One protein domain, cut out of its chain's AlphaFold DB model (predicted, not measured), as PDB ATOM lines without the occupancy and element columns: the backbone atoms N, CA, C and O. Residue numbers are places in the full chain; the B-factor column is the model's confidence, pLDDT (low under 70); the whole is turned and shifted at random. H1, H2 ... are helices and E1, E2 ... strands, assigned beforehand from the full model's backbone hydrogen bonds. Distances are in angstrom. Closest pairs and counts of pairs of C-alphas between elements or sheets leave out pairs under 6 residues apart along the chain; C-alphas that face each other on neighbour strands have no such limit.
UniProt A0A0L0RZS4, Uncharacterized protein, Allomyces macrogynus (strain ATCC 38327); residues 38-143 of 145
ATOM      1  N   ASP A  38      36.602  20.584 -33.191       86.12
ATOM      2  CA  ASP A  38      36.920  19.189 -33.487       86.12
ATOM      3  C   ASP A  38      37.706  19.059 -34.797       86.12
ATOM      4  O   ASP A  38      38.221  17.989 -35.103       86.12
ATOM      5  N   ILE A  39      37.831  20.138 -35.574       88.75
ATOM      6  CA  ILE A  39      38.617  20.170 -36.806       88.75
ATOM      7  C   ILE A  39      40.088  20.363 -36.434       88.75
ATOM      8  O   ILE A  39      40.496  21.439 -36.001       88.75
ATOM      9  N   ILE A  40      40.899  19.328 -36.635       88.38
ATOM     10  CA  ILE A  40      42.335  19.348 -36.313       88.38
ATOM     11  C   ILE A  40      43.196  19.814 -37.487       88.38
ATOM     12  O   ILE A  40      44.290  20.335 -37.286       88.38
ATOM     13  N   GLN A  41      42.727  19.615 -38.722       88.62
ATOM     14  CA  GLN A  41      43.468  19.988 -39.924       88.62
ATOM     15  C   GLN A  41      42.513  20.334 -41.064       88.62
ATOM     16  O   GLN A  41      41.505  19.659 -41.269       88.62
ATOM     17  N   ILE A  42      42.865  21.374 -41.821       90.12
ATOM     18  CA  ILE A  42      42.119  21.838 -42.992       90.12
ATOM     19  C   ILE A  42      43.039  21.776 -44.213       90.12
ATOM     20  O   ILE A  42      44.045  22.487 -44.288       90.12
ATOM     21  N   GLU A  43      42.682  20.940 -45.180       89.12
ATOM     22  CA  GLU A  43      43.420  20.710 -46.420       89.12
ATOM     23  C   GLU A  43      42.699  21.343 -47.609       89.12
ATOM     24  O   GLU A  43      41.522  21.080 -47.860       89.12
ATOM     25  N   VAL A  44      43.431  22.173 -48.352       87.38
ATOM     26  CA  VAL A  44      42.953  22.864 -49.549       87.38
ATOM     27  C   VAL A  44      44.074  22.897 -50.596       87.38
ATOM     28  O   VAL A  44      45.116  23.491 -50.307       87.38
ATOM     29  N   PRO A  45      43.882  22.324 -51.802       76.50
ATOM     30  CA  PRO A  45      42.794  21.419 -52.184       76.50
ATOM     31  C   PRO A  45      42.924  20.055 -51.485       76.50
ATOM     32  O   PRO A  45      44.027  19.615 -51.173       76.50
ATOM     33  N   ALA A  46      41.807  19.366 -51.248       79.44
ATOM     34  CA  ALA A  46      41.820  18.007 -50.701       79.44
ATOM     35  C   ALA A  46      42.383  16.991 -51.726       79.44
ATOM     36  O   ALA A  46      41.715  16.719 -52.729       79.44
ATOM     37  N   PRO A  47      43.560  16.376 -51.491       69.00
ATOM     38  CA  PRO A  47      44.171  15.455 -52.456       69.00
ATOM     39  C   PRO A  47      43.311  14.207 -52.695       69.00
ATOM     40  O   PRO A  47      43.202  13.742 -53.825       69.00
ATOM     41  N   GLU A  48      42.599  13.734 -51.670       67.88
ATOM     42  CA  GLU A  48      41.715  12.564 -51.761       67.88
ATOM     43  C   GLU A  48      40.559  12.750 -52.748       67.88
ATOM     44  O   GLU A  48      40.110  11.785 -53.362       67.88
ATOM     45  N   ALA A  49      40.075  13.985 -52.930       67.06
ATOM     46  CA  ALA A  49      39.062  14.256 -53.943       67.06
ATOM     47  C   ALA A  49      39.643  14.056 -55.348       67.06
ATOM     48  O   ALA A  49      38.999  13.435 -56.191       67.06
ATOM     49  N   GLN A  50      40.877  14.509 -55.591       64.38
ATOM     50  CA  GLN A  50      41.562  14.255 -56.858       64.38
ATOM     51  C   GLN A  50      41.857  12.769 -57.050       64.38
ATOM     52  O   GLN A  50      41.570  12.230 -58.116       64.38
ATOM     53  N   GLU A  51      42.360  12.077 -56.031       61.78
ATOM     54  CA  GLU A  51      42.604  10.632 -56.105       61.78
ATOM     55  C   GLU A  51      41.329   9.852 -56.442       61.78
ATOM     56  O   GLU A  51      41.389   8.892 -57.214       61.78
ATOM     57  N   TRP A  52      40.172  10.305 -55.954       61.75
ATOM     58  CA  TRP A  52      38.868   9.754 -56.311       61.75
ATOM     59  C   TRP A  52      38.544   9.913 -57.807       61.75
ATOM     60  O   TRP A  52      38.131   8.945 -58.454       61.75
ATOM     61  N   PHE A  53      38.788  11.096 -58.385       60.91
ATOM     62  CA  PHE A  53      38.605  11.346 -59.824       60.91
ATOM     63  C   PHE A  53      39.602  10.581 -60.697       60.91
ATOM     64  O   PHE A  53      39.233  10.094 -61.764       60.91
ATOM     65  N   HIS A  54      40.854  10.466 -60.253       56.19
ATOM     66  CA  HIS A  54      41.930   9.833 -61.016       56.19
ATOM     67  C   HIS A  54      41.880   8.304 -60.965       56.19
ATOM     68  O   HIS A  54      42.187   7.646 -61.957       56.19
ATOM     69  N   THR A  55      41.512   7.729 -59.822       51.12
ATOM     70  CA  THR A  55      41.643   6.285 -59.603       51.12
ATOM     71  C   THR A  55      40.389   5.521 -60.012       51.12
ATOM     72  O   THR A  55      40.500   4.340 -60.324       51.12
ATOM     73  N   GLY A  56      39.202   6.146 -60.056       49.34
ATOM     74  CA  GLY A  56      37.963   5.524 -60.557       49.34
ATOM     75  C   GLY A  56      37.554   4.214 -59.859       49.34
ATOM     76  O   GLY A  56      36.660   3.505 -60.320       49.34
ATOM     77  N   LEU A  57      38.211   3.860 -58.754       41.78
ATOM     78  CA  LEU A  57      38.187   2.530 -58.167       41.78
ATOM     79  C   LEU A  57      38.016   2.679 -56.650       41.78
ATOM     80  O   LEU A  57      38.971   3.000 -55.948       41.78
ATOM     81  N   ARG A  58      36.823   2.359 -56.134       49.50
ATOM     82  CA  ARG A  58      36.553   1.131 -55.348       49.50
ATOM     83  C   ARG A  58      35.276   1.246 -54.495       49.50
ATOM     84  O   ARG A  58      35.123   2.133 -53.669       49.50
ATOM     85  N   VAL A  59      34.402   0.259 -54.719       42.06
ATOM     86  CA  VAL A  59      33.412  -0.367 -53.816       42.06
ATOM     87  C   VAL A  59      32.747   0.559 -52.784       42.06
ATOM     88  O   VAL A  59      33.125   0.622 -51.621       42.06
ATOM     89  N   GLY A  60      31.684   1.219 -53.232       44.12
ATOM     90  CA  GLY A  60      30.746   2.003 -52.433       44.12
ATOM     91  C   GLY A  60      29.745   2.643 -53.391       44.12
ATOM     92  O   GLY A  60      30.156   3.141 -54.431       44.12
ATOM     93  N   THR A  61      28.450   2.512 -53.096       42.00
ATOM     94  CA  THR A  61      27.263   2.732 -53.947       42.00
ATOM     95  C   THR A  61      27.468   3.662 -55.154       42.00
ATOM     96  O   THR A  61      27.244   4.868 -55.089       42.00
ATOM     97  N   HIS A  62      27.873   3.067 -56.279       39.69
ATOM     98  CA  HIS A  62      28.027   3.723 -57.576       39.69
ATOM     99  C   HIS A  62      26.624   3.927 -58.175       39.69
ATOM    100  O   HIS A  62      26.155   3.120 -58.975       39.69
ATOM    101  N   LEU A  63      25.901   4.957 -57.722       44.91
ATOM    102  CA  LEU A  63      24.634   5.354 -58.336       44.91
ATOM    103  C   LEU A  63      24.926   6.326 -59.489       44.91
ATOM    104  O   LEU A  63      25.419   7.430 -59.242       44.91
ATOM    105  N   PRO A  64      24.649   5.947 -60.749       36.41
ATOM    106  CA  PRO A  64      24.845   6.834 -61.889       36.41
ATOM    107  C   PRO A  64      23.964   8.081 -61.723       36.41
ATOM    108  O   PRO A  64      22.750   7.977 -61.570       36.41
ATOM    109  N   GLY A  65      24.590   9.262 -61.708       39.53
ATOM    110  CA  GLY A  65      23.933  10.552 -61.453       39.53
ATOM    111  C   GLY A  65      24.120  11.112 -60.036       39.53
ATOM    112  O   GLY A  65      23.785  12.270 -59.806       39.53
ATOM    113  N   VAL A  66      24.707  10.343 -59.108       50.34
ATOM    114  CA  VAL A  66      25.034  10.768 -57.733       50.34
ATOM    115  C   VAL A  66      26.521  10.615 -57.540       50.34
ATOM    116  O   VAL A  66      27.014   9.551 -57.174       50.34
ATOM    117  N   ILE A  67      27.279  11.660 -57.828       51.78
ATOM    118  CA  ILE A  67      28.722  11.559 -57.656       51.78
ATOM    119  C   ILE A  67      29.029  11.595 -56.155       51.78
ATOM    120  O   ILE A  67      29.002  12.635 -55.520       51.78
ATOM    121  N   SER A  68      29.252  10.393 -55.616       58.34
ATOM    122  CA  SER A  68      30.054  10.042 -54.434       58.34
ATOM    123  C   SER A  68      29.709  10.770 -53.135       58.34
ATOM    124  O   SER A  68      30.548  11.422 -52.518       58.34
ATOM    125  N   LYS A  69      28.459  10.604 -52.697       62.81
ATOM    126  CA  LYS A  69      27.962  11.062 -51.391       62.81
ATOM    127  C   LYS A  69      27.888   9.868 -50.456       62.81
ATOM    128  O   LYS A  69      26.934   9.095 -50.524       62.81
ATOM    129  N   GLY A  70      28.911   9.670 -49.633       58.66
ATOM    130  CA  GLY A  70      29.059   8.415 -48.903       58.66
ATOM    131  C   GLY A  70      29.989   8.475 -47.704       58.66
ATOM    132  O   GLY A  70      30.786   9.395 -47.531       58.66
ATOM    133  N   THR A  71      29.862   7.459 -46.857       67.12
ATOM    134  CA  THR A  71      30.807   7.163 -45.783       67.12
ATOM    135  C   THR A  71      31.674   5.997 -46.220       67.12
ATOM    136  O   THR A  71      31.157   4.910 -46.480       67.12
ATOM    137  N   TRP A  72      32.981   6.203 -46.258       66.88
ATOM    138  CA  TRP A  72      33.961   5.164 -46.525       66.88
ATOM    139  C   TRP A  72      34.645   4.742 -45.244       66.88
ATOM    140  O   TRP A  72      34.941   5.555 -44.376       66.88
ATOM    141  N   PHE A  73      34.902   3.449 -45.137       63.31
ATOM    142  CA  PHE A  73      35.609   2.864 -44.012       63.31
ATOM    143  C   PHE A  73      37.054   2.657 -44.442       63.31
ATOM    144  O   PHE A  73      37.346   1.791 -45.265       63.31
ATOM    145  N   THR A  74      37.954   3.476 -43.917       66.50
ATOM    146  CA  THR A  74      39.395   3.284 -44.064       66.50
ATOM    147  C   THR A  74      39.917   2.489 -42.872       66.50
ATOM    148  O   THR A  74      39.250   2.363 -41.842       66.50
ATOM    149  N   SER A  75      41.143   1.970 -42.973       66.75
ATOM    150  CA  SER A  75      41.793   1.297 -41.840       66.75
ATOM    151  C   SER A  75      41.986   2.219 -40.624       66.75
ATOM    152  O   SER A  75      42.227   1.727 -39.526       66.75
ATOM    153  N   GLN A  76      41.899   3.542 -40.808       69.25
ATOM    154  CA  GLN A  76      42.099   4.540 -39.755       69.25
ATOM    155  C   GLN A  76      40.772   5.011 -39.129       69.25
ATOM    156  O   GLN A  76      40.725   5.373 -37.947       69.25
ATOM    157  N   GLY A  77      39.669   4.959 -39.881       74.81
ATOM    158  CA  GLY A  77      38.349   5.382 -39.420       74.81
ATOM    159  C   GLY A  77      37.371   5.599 -40.568       74.81
ATOM    160  O   GLY A  77      37.582   5.119 -41.678       74.81
ATOM    161  N   LYS A  78      36.273   6.313 -40.311       79.62
ATOM    162  CA  LYS A  78      35.303   6.626 -41.365       79.62
ATOM    163  C   LYS A  78      35.648   7.960 -42.016       79.62
ATOM    164  O   LYS A  78      35.814   8.949 -41.313       79.62
ATOM    165  N   VAL A  79      35.728   8.005 -43.336       78.94
ATOM    166  CA  VAL A  79      35.898   9.242 -44.102       78.94
ATOM    167  C   VAL A  79      34.597   9.531 -44.829       78.94
ATOM    168  O   VAL A  79      34.019   8.643 -45.457       78.94
ATOM    169  N   PHE A  80      34.095  10.750 -44.709       78.75
ATOM    170  CA  PHE A  80      32.866  11.165 -45.367       78.75
ATOM    171  C   PHE A  80      33.185  12.033 -46.580       78.75
ATOM    172  O   PHE A  80      33.967  12.968 -46.454       78.75
ATOM    173  N   TYR A  81      32.562  11.775 -47.729       76.88
ATOM    174  CA  TYR A  81      32.723  12.626 -48.911       76.88
ATOM    175  C   TYR A  81      31.370  13.212 -49.322       76.88
ATOM    176  O   TYR A  81      30.380  12.491 -49.474       76.88
ATOM    177  N   PHE A  82      31.343  14.532 -49.512       76.00
ATOM    178  CA  PHE A  82      30.279  15.303 -50.152       76.00
ATOM    179  C   PHE A  82      30.824  15.941 -51.426       76.00
ATOM    180  O   PHE A  82      31.016  17.155 -51.509       76.00
ATOM    181  N   LEU A  83      31.080  15.108 -52.426       73.88
ATOM    182  CA  LEU A  83      31.422  15.582 -53.760       73.88
ATOM    183  C   LEU A  83      30.150  15.657 -54.617       73.88
ATOM    184  O   LEU A  83      29.099  15.113 -54.265       73.88
ATOM    185  N   SER A  84      30.213  16.398 -55.716       68.06
ATOM    186  CA  SER A  84      29.159  16.433 -56.727       68.06
ATOM    187  C   SER A  84      29.757  16.189 -58.109       68.06
ATOM    188  O   SER A  84      30.970  16.060 -58.257       68.06
ATOM    189  N   SER A  85      28.917  16.124 -59.148       58.50
ATOM    190  CA  SER A  85      29.416  15.960 -60.520       58.50
ATOM    191  C   SER A  85      30.334  17.086 -60.974       58.50
ATOM    192  O   SER A  85      31.142  16.871 -61.875       58.50
ATOM    193  N   SER A  86      30.205  18.266 -60.371       59.75
ATOM    194  CA  SER A  86      31.023  19.428 -60.699       59.75
ATOM    195  C   SER A  86      32.383  19.410 -59.995       59.75
ATOM    196  O   SER A  86      33.261  20.191 -60.370       59.75
ATOM    197  N   ALA A  87      32.590  18.496 -59.039       62.94
ATOM    198  CA  ALA A  87      33.747  18.532 -58.147       62.94
ATOM    199  C   ALA A  87      35.040  18.140 -58.863       62.94
ATOM    200  O   ALA A  87      36.115  18.505 -58.408       62.94
ATOM    201  N   ALA A  88      34.941  17.479 -60.023       60.94
ATOM    202  CA  ALA A  88      36.084  17.193 -60.892       60.94
ATOM    203  C   ALA A  88      36.780  18.472 -61.391       60.94
ATOM    204  O   ALA A  88      37.951  18.451 -61.760       60.94
ATOM    205  N   SER A  89      36.041  19.578 -61.411       62.91
ATOM    206  CA  SER A  89      36.472  20.901 -61.866       62.91
ATOM    207  C   SER A  89      36.313  21.981 -60.788       62.91
ATOM    208  O   SER A  89      36.586  23.149 -61.055       62.91
ATOM    209  N   GLY A  90      35.837  21.609 -59.597       70.38
ATOM    210  CA  GLY A  90      35.564  22.508 -58.479       70.38
ATOM    211  C   GLY A  90      36.667  22.476 -57.425       70.38
ATOM    212  O   GLY A  90      37.488  21.562 -57.384       70.38
ATOM    213  N   GLU A  91      36.682  23.476 -56.547       82.06
ATOM    214  CA  GLU A  91      37.553  23.437 -55.376       82.06
ATOM    215  C   GLU A  91      36.986  22.505 -54.305       82.06
ATOM    216  O   GLU A  91      35.777  22.434 -54.085       82.06
ATOM    217  N   THR A  92      37.869  21.800 -53.606       84.62
ATOM    218  CA  THR A  92      37.490  20.858 -52.549       84.62
ATOM    219  C   THR A  92      38.258  21.149 -51.277       84.62
ATOM    220  O   THR A  92      39.463  21.404 -51.326       84.62
ATOM    221  N   ILE A  93      37.574  21.050 -50.145       88.25
ATOM    222  CA  ILE A  93      38.129  21.250 -48.809       88.25
ATOM    223  C   ILE A  93      38.050  19.943 -48.017       88.25
ATOM    224  O   ILE A  93      37.012  19.282 -47.976       88.25
ATOM    225  N   GLY A  94      39.167  19.551 -47.413       89.69
ATOM    226  CA  GLY A  94      39.279  18.389 -46.540       89.69
ATOM    227  C   GLY A  94      39.374  18.842 -45.091       89.69
ATOM    228  O   GLY A  94      40.248  19.629 -44.751       89.69
ATOM    229  N   LEU A  95      38.486  18.347 -44.242       89.38
ATOM    230  CA  LEU A  95      38.436  18.647 -42.815       89.38
ATOM    231  C   LEU A  95      38.759  17.370 -42.050       89.38
ATOM    232  O   LEU A  95      37.937  16.456 -41.998       89.38
ATOM    233  N   THR A  96      39.952  17.285 -41.480       89.56
ATOM    234  CA  THR A  96      40.317  16.184 -40.587       89.56
ATOM    235  C   THR A  96      39.769  16.492 -39.205       89.56
ATOM    236  O   THR A  96      39.954  17.595 -38.691       89.56
ATOM    237  N   LEU A  97      39.086  15.518 -38.620       87.56
ATOM    238  CA  LEU A  97      38.390  15.649 -37.351       87.56
ATOM    239  C   LEU A  97      39.106  14.862 -36.259       87.56
ATOM    240  O   LEU A  97      39.722  13.825 -36.527       87.56
ATOM    241  N   ASN A  98      38.987  15.331 -35.021       83.94
ATOM    242  CA  ASN A  98      39.395  14.554 -33.870       83.94
ATOM    243  C   ASN A  98      38.434  13.368 -33.687       83.94
ATOM    244  O   ASN A  98      37.223  13.527 -33.560       83.94
ATOM    245  N   LYS A  99      38.997  12.160 -33.665       70.31
ATOM    246  CA  LYS A  99      38.268  10.903 -33.465       70.31
ATOM    247  C   LYS A  99      37.722  10.751 -32.040       70.31
ATOM    248  O   LYS A  99      36.866   9.902 -31.813       70.31
ATOM    249  N   GLU A 100      38.241  11.522 -31.088       64.94
ATOM    250  CA  GLU A 100      37.833  11.480 -29.679       64.94
ATOM    251  C   GLU A 100      36.419  12.035 -29.448       64.94
ATOM    252  O   GLU A 100      35.831  11.822 -28.390       64.94
ATOM    253  N   THR A 101      35.840  12.701 -30.444       64.88
ATOM    254  CA  THR A 101      34.519  13.322 -30.351       64.88
ATOM    255  C   THR A 101      33.428  12.296 -30.638       64.88
ATOM    256  O   THR A 101      33.166  11.956 -31.790       64.88
ATOM    257  N   GLU A 102      32.764  11.808 -29.583       60.94
ATOM    258  CA  GLU A 102      31.723  10.761 -29.662       60.94
ATOM    259  C   GLU A 102      30.580  11.072 -30.643       60.94
ATOM    260  O   GLU A 102      29.976  10.153 -31.197       60.94
ATOM    261  N   ASP A 103      30.303  12.353 -30.889       64.62
ATOM    262  CA  ASP A 103      29.202  12.789 -31.750       64.62
ATOM    263  C   ASP A 103      29.487  12.565 -33.250       64.62
ATOM    264  O   ASP A 103      28.572  12.315 -34.044       64.62
ATOM    265  N   ILE A 104      30.768  12.560 -33.653       72.69
ATOM    266  CA  ILE A 104      31.160  12.472 -35.061       72.69
ATOM    267  C   ILE A 104      31.979  11.202 -35.317       72.69
ATOM    268  O   ILE A 104      33.174  11.146 -35.043       72.69
ATOM    269  N   PRO A 105      31.395  10.174 -35.959       74.44
ATOM    270  CA  PRO A 105      32.094   8.916 -36.212       74.44
ATOM    271  C   PRO A 105      33.096   9.004 -37.375       74.44
ATOM    272  O   PRO A 105      33.593   7.964 -37.821       74.44
ATOM    273  N   PHE A 106      33.334  10.203 -37.918       80.06
ATOM    274  CA  PHE A 106      34.193  10.445 -39.069       80.06
ATOM    275  C   PHE A 106      35.530  11.027 -38.618       80.06
ATOM    276  O   PHE A 106      35.568  11.969 -37.842       80.06
ATOM    277  N   ILE A 107      36.624  10.491 -39.148       85.44
ATOM    278  CA  ILE A 107      37.978  11.013 -38.928       85.44
ATOM    279  C   ILE A 107      38.333  12.118 -39.923       85.44
ATOM    280  O   ILE A 107      39.265  12.882 -39.704       85.44
ATOM    281  N   LYS A 108      37.617  12.180 -41.050       86.12
ATOM    282  CA  LYS A 108      37.825  13.183 -42.089       86.12
ATOM    283  C   LYS A 108      36.557  13.372 -42.903       86.12
ATOM    284  O   LYS A 108      35.808  12.421 -43.137       86.12
ATOM    285  N   VAL A 109      36.321  14.604 -43.324       85.75
ATOM    286  CA  VAL A 109      35.191  14.997 -44.154       85.75
ATOM    287  C   VAL A 109      35.721  15.797 -45.334       85.75
ATOM    288  O   VAL A 109      36.352  16.832 -45.154       85.75
ATOM    289  N   VAL A 110      35.471  15.319 -46.545       85.75
ATOM    290  CA  VAL A 110      35.877  15.970 -47.790       85.75
ATOM    291  C   VAL A 110      34.641  16.546 -48.458       85.75
ATOM    292  O   VAL A 110      33.664  15.837 -48.697       85.75
ATOM    293  N   LEU A 111      34.667  17.837 -48.748       84.31
ATOM    294  CA  LEU A 111      33.526  18.594 -49.245       84.31
ATOM    295  C   LEU A 111      33.920  19.325 -50.525       84.31
ATOM    296  O   LEU A 111      35.015  19.878 -50.620       84.31
ATOM    297  N   GLU A 112      33.012  19.381 -51.489       84.06
ATOM    298  CA  GLU A 112      33.110  20.330 -52.596       84.06
ATOM    299  C   GLU A 112      32.708  21.734 -52.128       84.06
ATOM    300  O   GLU A 112      31.700  21.910 -51.450       84.06
ATOM    301  N   VAL A 113      33.466  22.753 -52.516       84.50
ATOM    302  CA  VAL A 113      33.110  24.147 -52.256       84.50
ATOM    303  C   VAL A 113      32.069  24.612 -53.278       84.50
ATOM    304  O   VAL A 113      32.255  24.406 -54.479       84.50
ATOM    305  N   PRO A 114      30.966  25.249 -52.841       80.00
ATOM    306  CA  PRO A 114      29.940  25.730 -53.752       80.00
ATOM    307  C   PRO A 114      30.488  26.783 -54.717       80.00
ATOM    308  O   PRO A 114      31.337  27.604 -54.366       80.00
ATOM    309  N   ALA A 115      29.941  26.790 -55.935       74.06
ATOM    310  CA  ALA A 115      30.273  27.784 -56.947       74.06
ATOM    311  C   ALA A 115      30.054  29.209 -56.405       74.06
ATOM    312  O   ALA A 115      28.976  29.526 -55.902       74.06
ATOM    313  N   GLY A 116      31.079  30.058 -56.522       78.25
ATOM    314  CA  GLY A 116      31.080  31.422 -55.978       78.25
ATOM    315  C   GLY A 116      31.841  31.588 -54.659       78.25
ATOM    316  O   GLY A 116      31.977  32.715 -54.193       78.25
ATOM    317  N   SER A 117      32.378  30.510 -54.087       82.25
ATOM    318  CA  SER A 117      33.331  30.556 -52.973       82.25
ATOM    319  C   SER A 117      34.611  29.800 -53.318       82.25
ATOM    320  O   SER A 117      34.619  28.965 -54.220       82.25
ATOM    321  N   THR A 118      35.685  30.076 -52.576       85.44
ATOM    322  CA  THR A 118      36.956  29.349 -52.701       85.44
ATOM    323  C   THR A 118      37.239  28.510 -51.465       85.44
ATOM    324  O   THR A 118      36.825  28.848 -50.352       85.44
ATOM    325  N   ALA A 119      37.958  27.407 -51.637       86.06
ATOM    326  CA  ALA A 119      38.350  26.557 -50.517       86.06
ATOM    327  C   ALA A 119      39.296  27.293 -49.558       86.06
ATOM    328  O   ALA A 119      39.194  27.123 -48.343       86.06
ATOM    329  N   ALA A 120      40.152  28.173 -50.085       86.88
ATOM    330  CA  ALA A 120      41.033  29.016 -49.282       86.88
ATOM    331  C   ALA A 120      40.253  30.006 -48.400       86.88
ATOM    332  O   ALA A 120      40.589  30.175 -47.228       86.88
ATOM    333  N   GLU A 121      39.190  30.620 -48.930       89.38
ATOM    334  CA  GLU A 121      38.315  31.499 -48.147       89.38
ATOM    335  C   GLU A 121      37.644  30.728 -47.007       89.38
ATOM    336  O   GLU A 121      37.689  31.154 -45.854       89.38
ATOM    337  N   TRP A 122      37.077  29.556 -47.297       88.94
ATOM    338  CA  TRP A 122      36.445  28.726 -46.272       88.94
ATOM    339  C   TRP A 122      37.428  28.245 -45.208       88.94
ATOM    340  O   TRP A 122      37.089  28.269 -44.025       88.94
ATOM    341  N   LYS A 123      38.654  27.888 -45.599       90.25
ATOM    342  CA  LYS A 123      39.732  27.576 -44.657       90.25
ATOM    343  C   LYS A 123      39.982  28.744 -43.701       90.25
ATOM    344  O   LYS A 123      39.876  28.558 -42.491       90.25
ATOM    345  N   ALA A 124      40.212  29.944 -44.233       90.00
ATOM    346  CA  ALA A 124      40.464  31.130 -43.416       90.00
ATOM    347  C   ALA A 124      39.294  31.445 -42.468       90.00
ATOM    348  O   ALA A 124      39.511  31.828 -41.319       90.00
ATOM    349  N   ARG A 125      38.047  31.239 -42.913       89.00
ATOM    350  CA  ARG A 125      36.850  31.439 -42.079       89.00
ATOM    351  C   ARG A 125      36.773  30.453 -40.916       89.00
ATOM    352  O   ARG A 125      36.444  30.864 -39.807       89.00
ATOM    353  N   ILE A 126      37.077  29.175 -41.148       88.50
ATOM    354  CA  ILE A 126      37.080  28.154 -40.091       88.50
ATOM    355  C   ILE A 126      38.212  28.430 -39.092       88.50
ATOM    356  O   ILE A 126      37.975  28.377 -37.886       88.50
ATOM    357  N   GLU A 127      39.410  28.777 -39.571       88.94
ATOM    358  CA  GLU A 127      40.557  29.121 -38.715       88.94
ATOM    359  C   GLU A 127      40.276  30.360 -37.852       88.94
ATOM    360  O   GLU A 127      40.539  30.347 -36.649       88.94
ATOM    361  N   ALA A 128      39.666  31.403 -38.424       88.12
ATOM    362  CA  ALA A 128      39.229  32.576 -37.667       88.12
ATOM    363  C   ALA A 128      38.216  32.192 -36.573       88.12
ATOM    364  O   ALA A 128      38.396  32.543 -35.408       88.12
ATOM    365  N   SER A 129      37.218  31.369 -36.913       86.56
ATOM    366  CA  SER A 129      36.222  30.871 -35.954       86.56
ATOM    367  C   SER A 129      36.799  29.976 -34.852       86.56
ATOM    368  O   SER A 129      36.173  29.851 -33.793       86.56
ATOM    369  N   GLN A 130      37.948  29.334 -35.082       83.00
ATOM    370  CA  GLN A 130      38.684  28.615 -34.043       83.00
ATOM    371  C   GLN A 130      39.413  29.568 -33.098       83.00
ATOM    372  O   GLN A 130      39.321  29.400 -31.885       83.00
ATOM    373  N   GLN A 131      40.084  30.592 -33.632       81.62
ATOM    374  CA  GLN A 131      40.766  31.601 -32.813       81.62
ATOM    375  C   GLN A 131      39.786  32.383 -31.931       81.62
ATOM    376  O   GLN A 131      40.076  32.635 -30.764       81.62
ATOM    377  N   GLU A 132      38.612  32.729 -32.462       80.69
ATOM    378  CA  GLU A 132      37.564  33.419 -31.704       80.69
ATOM    379  C   GLU A 132      37.048  32.574 -30.530       80.69
ATOM    380  O   GLU A 132      36.896  33.088 -29.424       80.69
ATOM    381  N   GLN A 133      36.851  31.268 -30.729       71.75
ATOM    382  CA  GLN A 133      36.449  30.359 -29.649       71.75
ATOM    383  C   GLN A 133      37.552  30.087 -28.631       71.75
ATOM    384  O   GLN A 133      37.263  29.984 -27.441       71.75
ATOM    385  N   ALA A 134      38.805  29.974 -29.075       73.06
ATOM    386  CA  ALA A 134      39.936  29.809 -28.168       73.06
ATOM    387  C   ALA A 134      40.062  31.010 -27.215       73.06
ATOM    388  O   ALA A 134      40.375  30.842 -26.040       73.06
ATOM    389  N   LYS A 135      39.755  32.218 -27.704       66.19
ATOM    390  CA  LYS A 135      39.776  33.451 -26.910       66.19
ATOM    391  C   LYS A 135      38.616  33.549 -25.906       66.19
ATOM    392  O   LYS A 135      38.804  34.069 -24.809       66.19
ATOM    393  N   ASP A 136      37.432  33.049 -26.257       61.78
ATOM    394  CA  ASP A 136      36.268  33.032 -25.355       61.78
ATOM    395  C   ASP A 136      36.473  32.083 -24.157       61.78
ATOM    396  O   ASP A 136      36.127  32.422 -23.026       61.78
ATOM    397  N   VAL A 137      37.134  30.939 -24.380       59.97
ATOM    398  CA  VAL A 137      37.510  29.990 -23.314       59.97
ATOM    399  C   VAL A 137      38.467  30.611 -22.291       59.97
ATOM    400  O   VAL A 137      38.243  30.457 -21.093       59.97
ATOM    401  N   ASP A 138      39.481  31.348 -22.745       57.69
ATOM    402  CA  ASP A 138      40.488  31.983 -21.877       57.69
ATOM    403  C   ASP A 138      39.882  33.089 -20.993       57.69
ATOM    404  O   ASP A 138      40.195  33.221 -19.812       57.69
ATOM    405  N   THR A 139      38.915  33.837 -21.531       58.03
ATOM    406  CA  THR A 139      38.297  34.959 -20.804       58.03
ATOM    407  C   THR A 139      37.310  34.491 -19.725       58.03
ATOM    408  O   THR A 139      37.026  35.225 -18.777       58.03
ATOM    409  N   LYS A 140      36.769  33.272 -19.851       54.66
ATOM    410  CA  LYS A 140      35.807  32.707 -18.894       54.66
ATOM    411  C   LYS A 140      36.477  32.105 -17.654       54.66
ATOM    412  O   LYS A 140      35.839  32.065 -16.604       54.66
ATOM    413  N   ASP A 141      37.737  31.686 -17.759       52.66
ATOM    414  CA  ASP A 141      38.520  31.159 -16.630       52.66
ATOM    415  C   ASP A 141      39.016  32.294 -15.711       52.66
ATOM    416  O   ASP A 141      38.941  32.191 -14.492       52.66
ATOM    417  N   ALA A 142      39.354  33.457 -16.283       53.25
ATOM    418  CA  ALA A 142      39.801  34.637 -15.533       53.25
ATOM    419  C   ALA A 142      38.707  35.341 -14.694       53.25
ATOM    420  O   ALA A 142      39.001  36.287 -13.966       53.25
ATOM    421  N   ALA A 143      37.441  34.925 -14.806       51.44
ATOM    422  CA  ALA A 143      36.322  35.477 -14.033       51.44
ATOM    423  C   ALA A 143      35.870  34.565 -12.875       51.44
ATOM    424  O   ALA A 143      34.887  34.883 -12.202       51.44
TER     425      ALA A 143
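Overview. This is residues 38 to 143 of the 145 residues of an uncharacterized protein of Allomyces macrogynus (strain ATCC 38327) (UniProt A0A0L0RZS4). A twisted sheet of five strands has a long helix, H2, over one face at one edge, and a free arm sticks out beyond the sheet, residues 131 to 143, of which 131 to 141 belong to H2. A short helix, H1, is on the other face, meeting the sheet with its residues 47 to 50, and a long loop, residues 56 to 68, leads from it to the far edge of the sheet at E2. The 106 printed residues hold five named strands and two named helices in the order E1 H1 E2 E3 E4 E5 H2; the mixed sheet runs E1 E4 E5 E3 E2, and the class is mixed, helices and strands. The whole is only just loose, close to compact, with a radius of gyration of the C-alphas of 16.0 A, and is elongated, spanning 57 by 32 by 19 A, with the arm adding to the length.

Arrangement. The first named element of the printed part is E1, residues 39 to 43, an edge strand of the sheet. It is the antiparallel neighbour of E4, residues 92 to 97, at 155 degrees between their directions, with N 43 and O 94 at 2.8 A, within hydrogen-bond range. H1, residues 47 to 55, follows E1 after a tight link and stands up from the sheet, its line rising 52 degrees out of the local plane at a height over the sheet of 11.1 A. It lies over E4, only just, with 3 of its C-alphas, and over E5, residues 106 to 112; the closest C-alphas of H1 and E4 are those of Ala 49 and Thr 92, 6.9 A apart. E2, residues 69 to 73, the other edge strand, forms a hairpin with E3, residues 78 to 82; they are antiparallel at 165 degrees, with N 72 and O 79 at 2.8 A. E3 and E5 are parallel neighbours at 14 degrees, with N 82 and O 110 at 2.8 A. E4 and E5 form a hairpin, antiparallel at 165 degrees, with N 95 and O 109 at 2.8 A. H2, residues 119 to 141, is on the opposite face from H1 at a height over the sheet of 11.6 A; it lies over E1 and E4 and runs along the strands, at 18 degrees to E1 on the local plane. The closest C-alphas of H2 and E4 are those of Ala 119 and Ile 93, 5.6 A apart. H1 and H2 are apart. Every O i to N i+4 pair is within hydrogen-bond range in H1, and 18 of 19 are in H2.

Along the chain. E1 begins at C-alpha 39, (38.617, 20.170, -36.806), and is 10.8 A long. H1 measures 11.9 A, E2 13.4 A and E3 13.3 A. E4 measures 16.1 A and E5, the longest strand by residues, 16.8 A; E5 ends at C-alpha 112, (33.110, 20.330, -52.596). H2 spans 34.2 A and ends at C-alpha 141, (38.520, 31.159, -16.630).

Size, cuts and confidence. The C-alphas of Pro 64 and Ala 143, the two farthest apart, are 56.9 A apart. Without the stretch that stands free, residues 131 to 143, the body has 93 residues and spans 38 by 33 by 18 A. The printed part has no cut, and the link from H1 to E2, 13 residues, is long. The mean pLDDT of the printed part is 71.2; it is under 70 in residues 47 to 76, 84 to 89, 100 to 103 and 135 to 143.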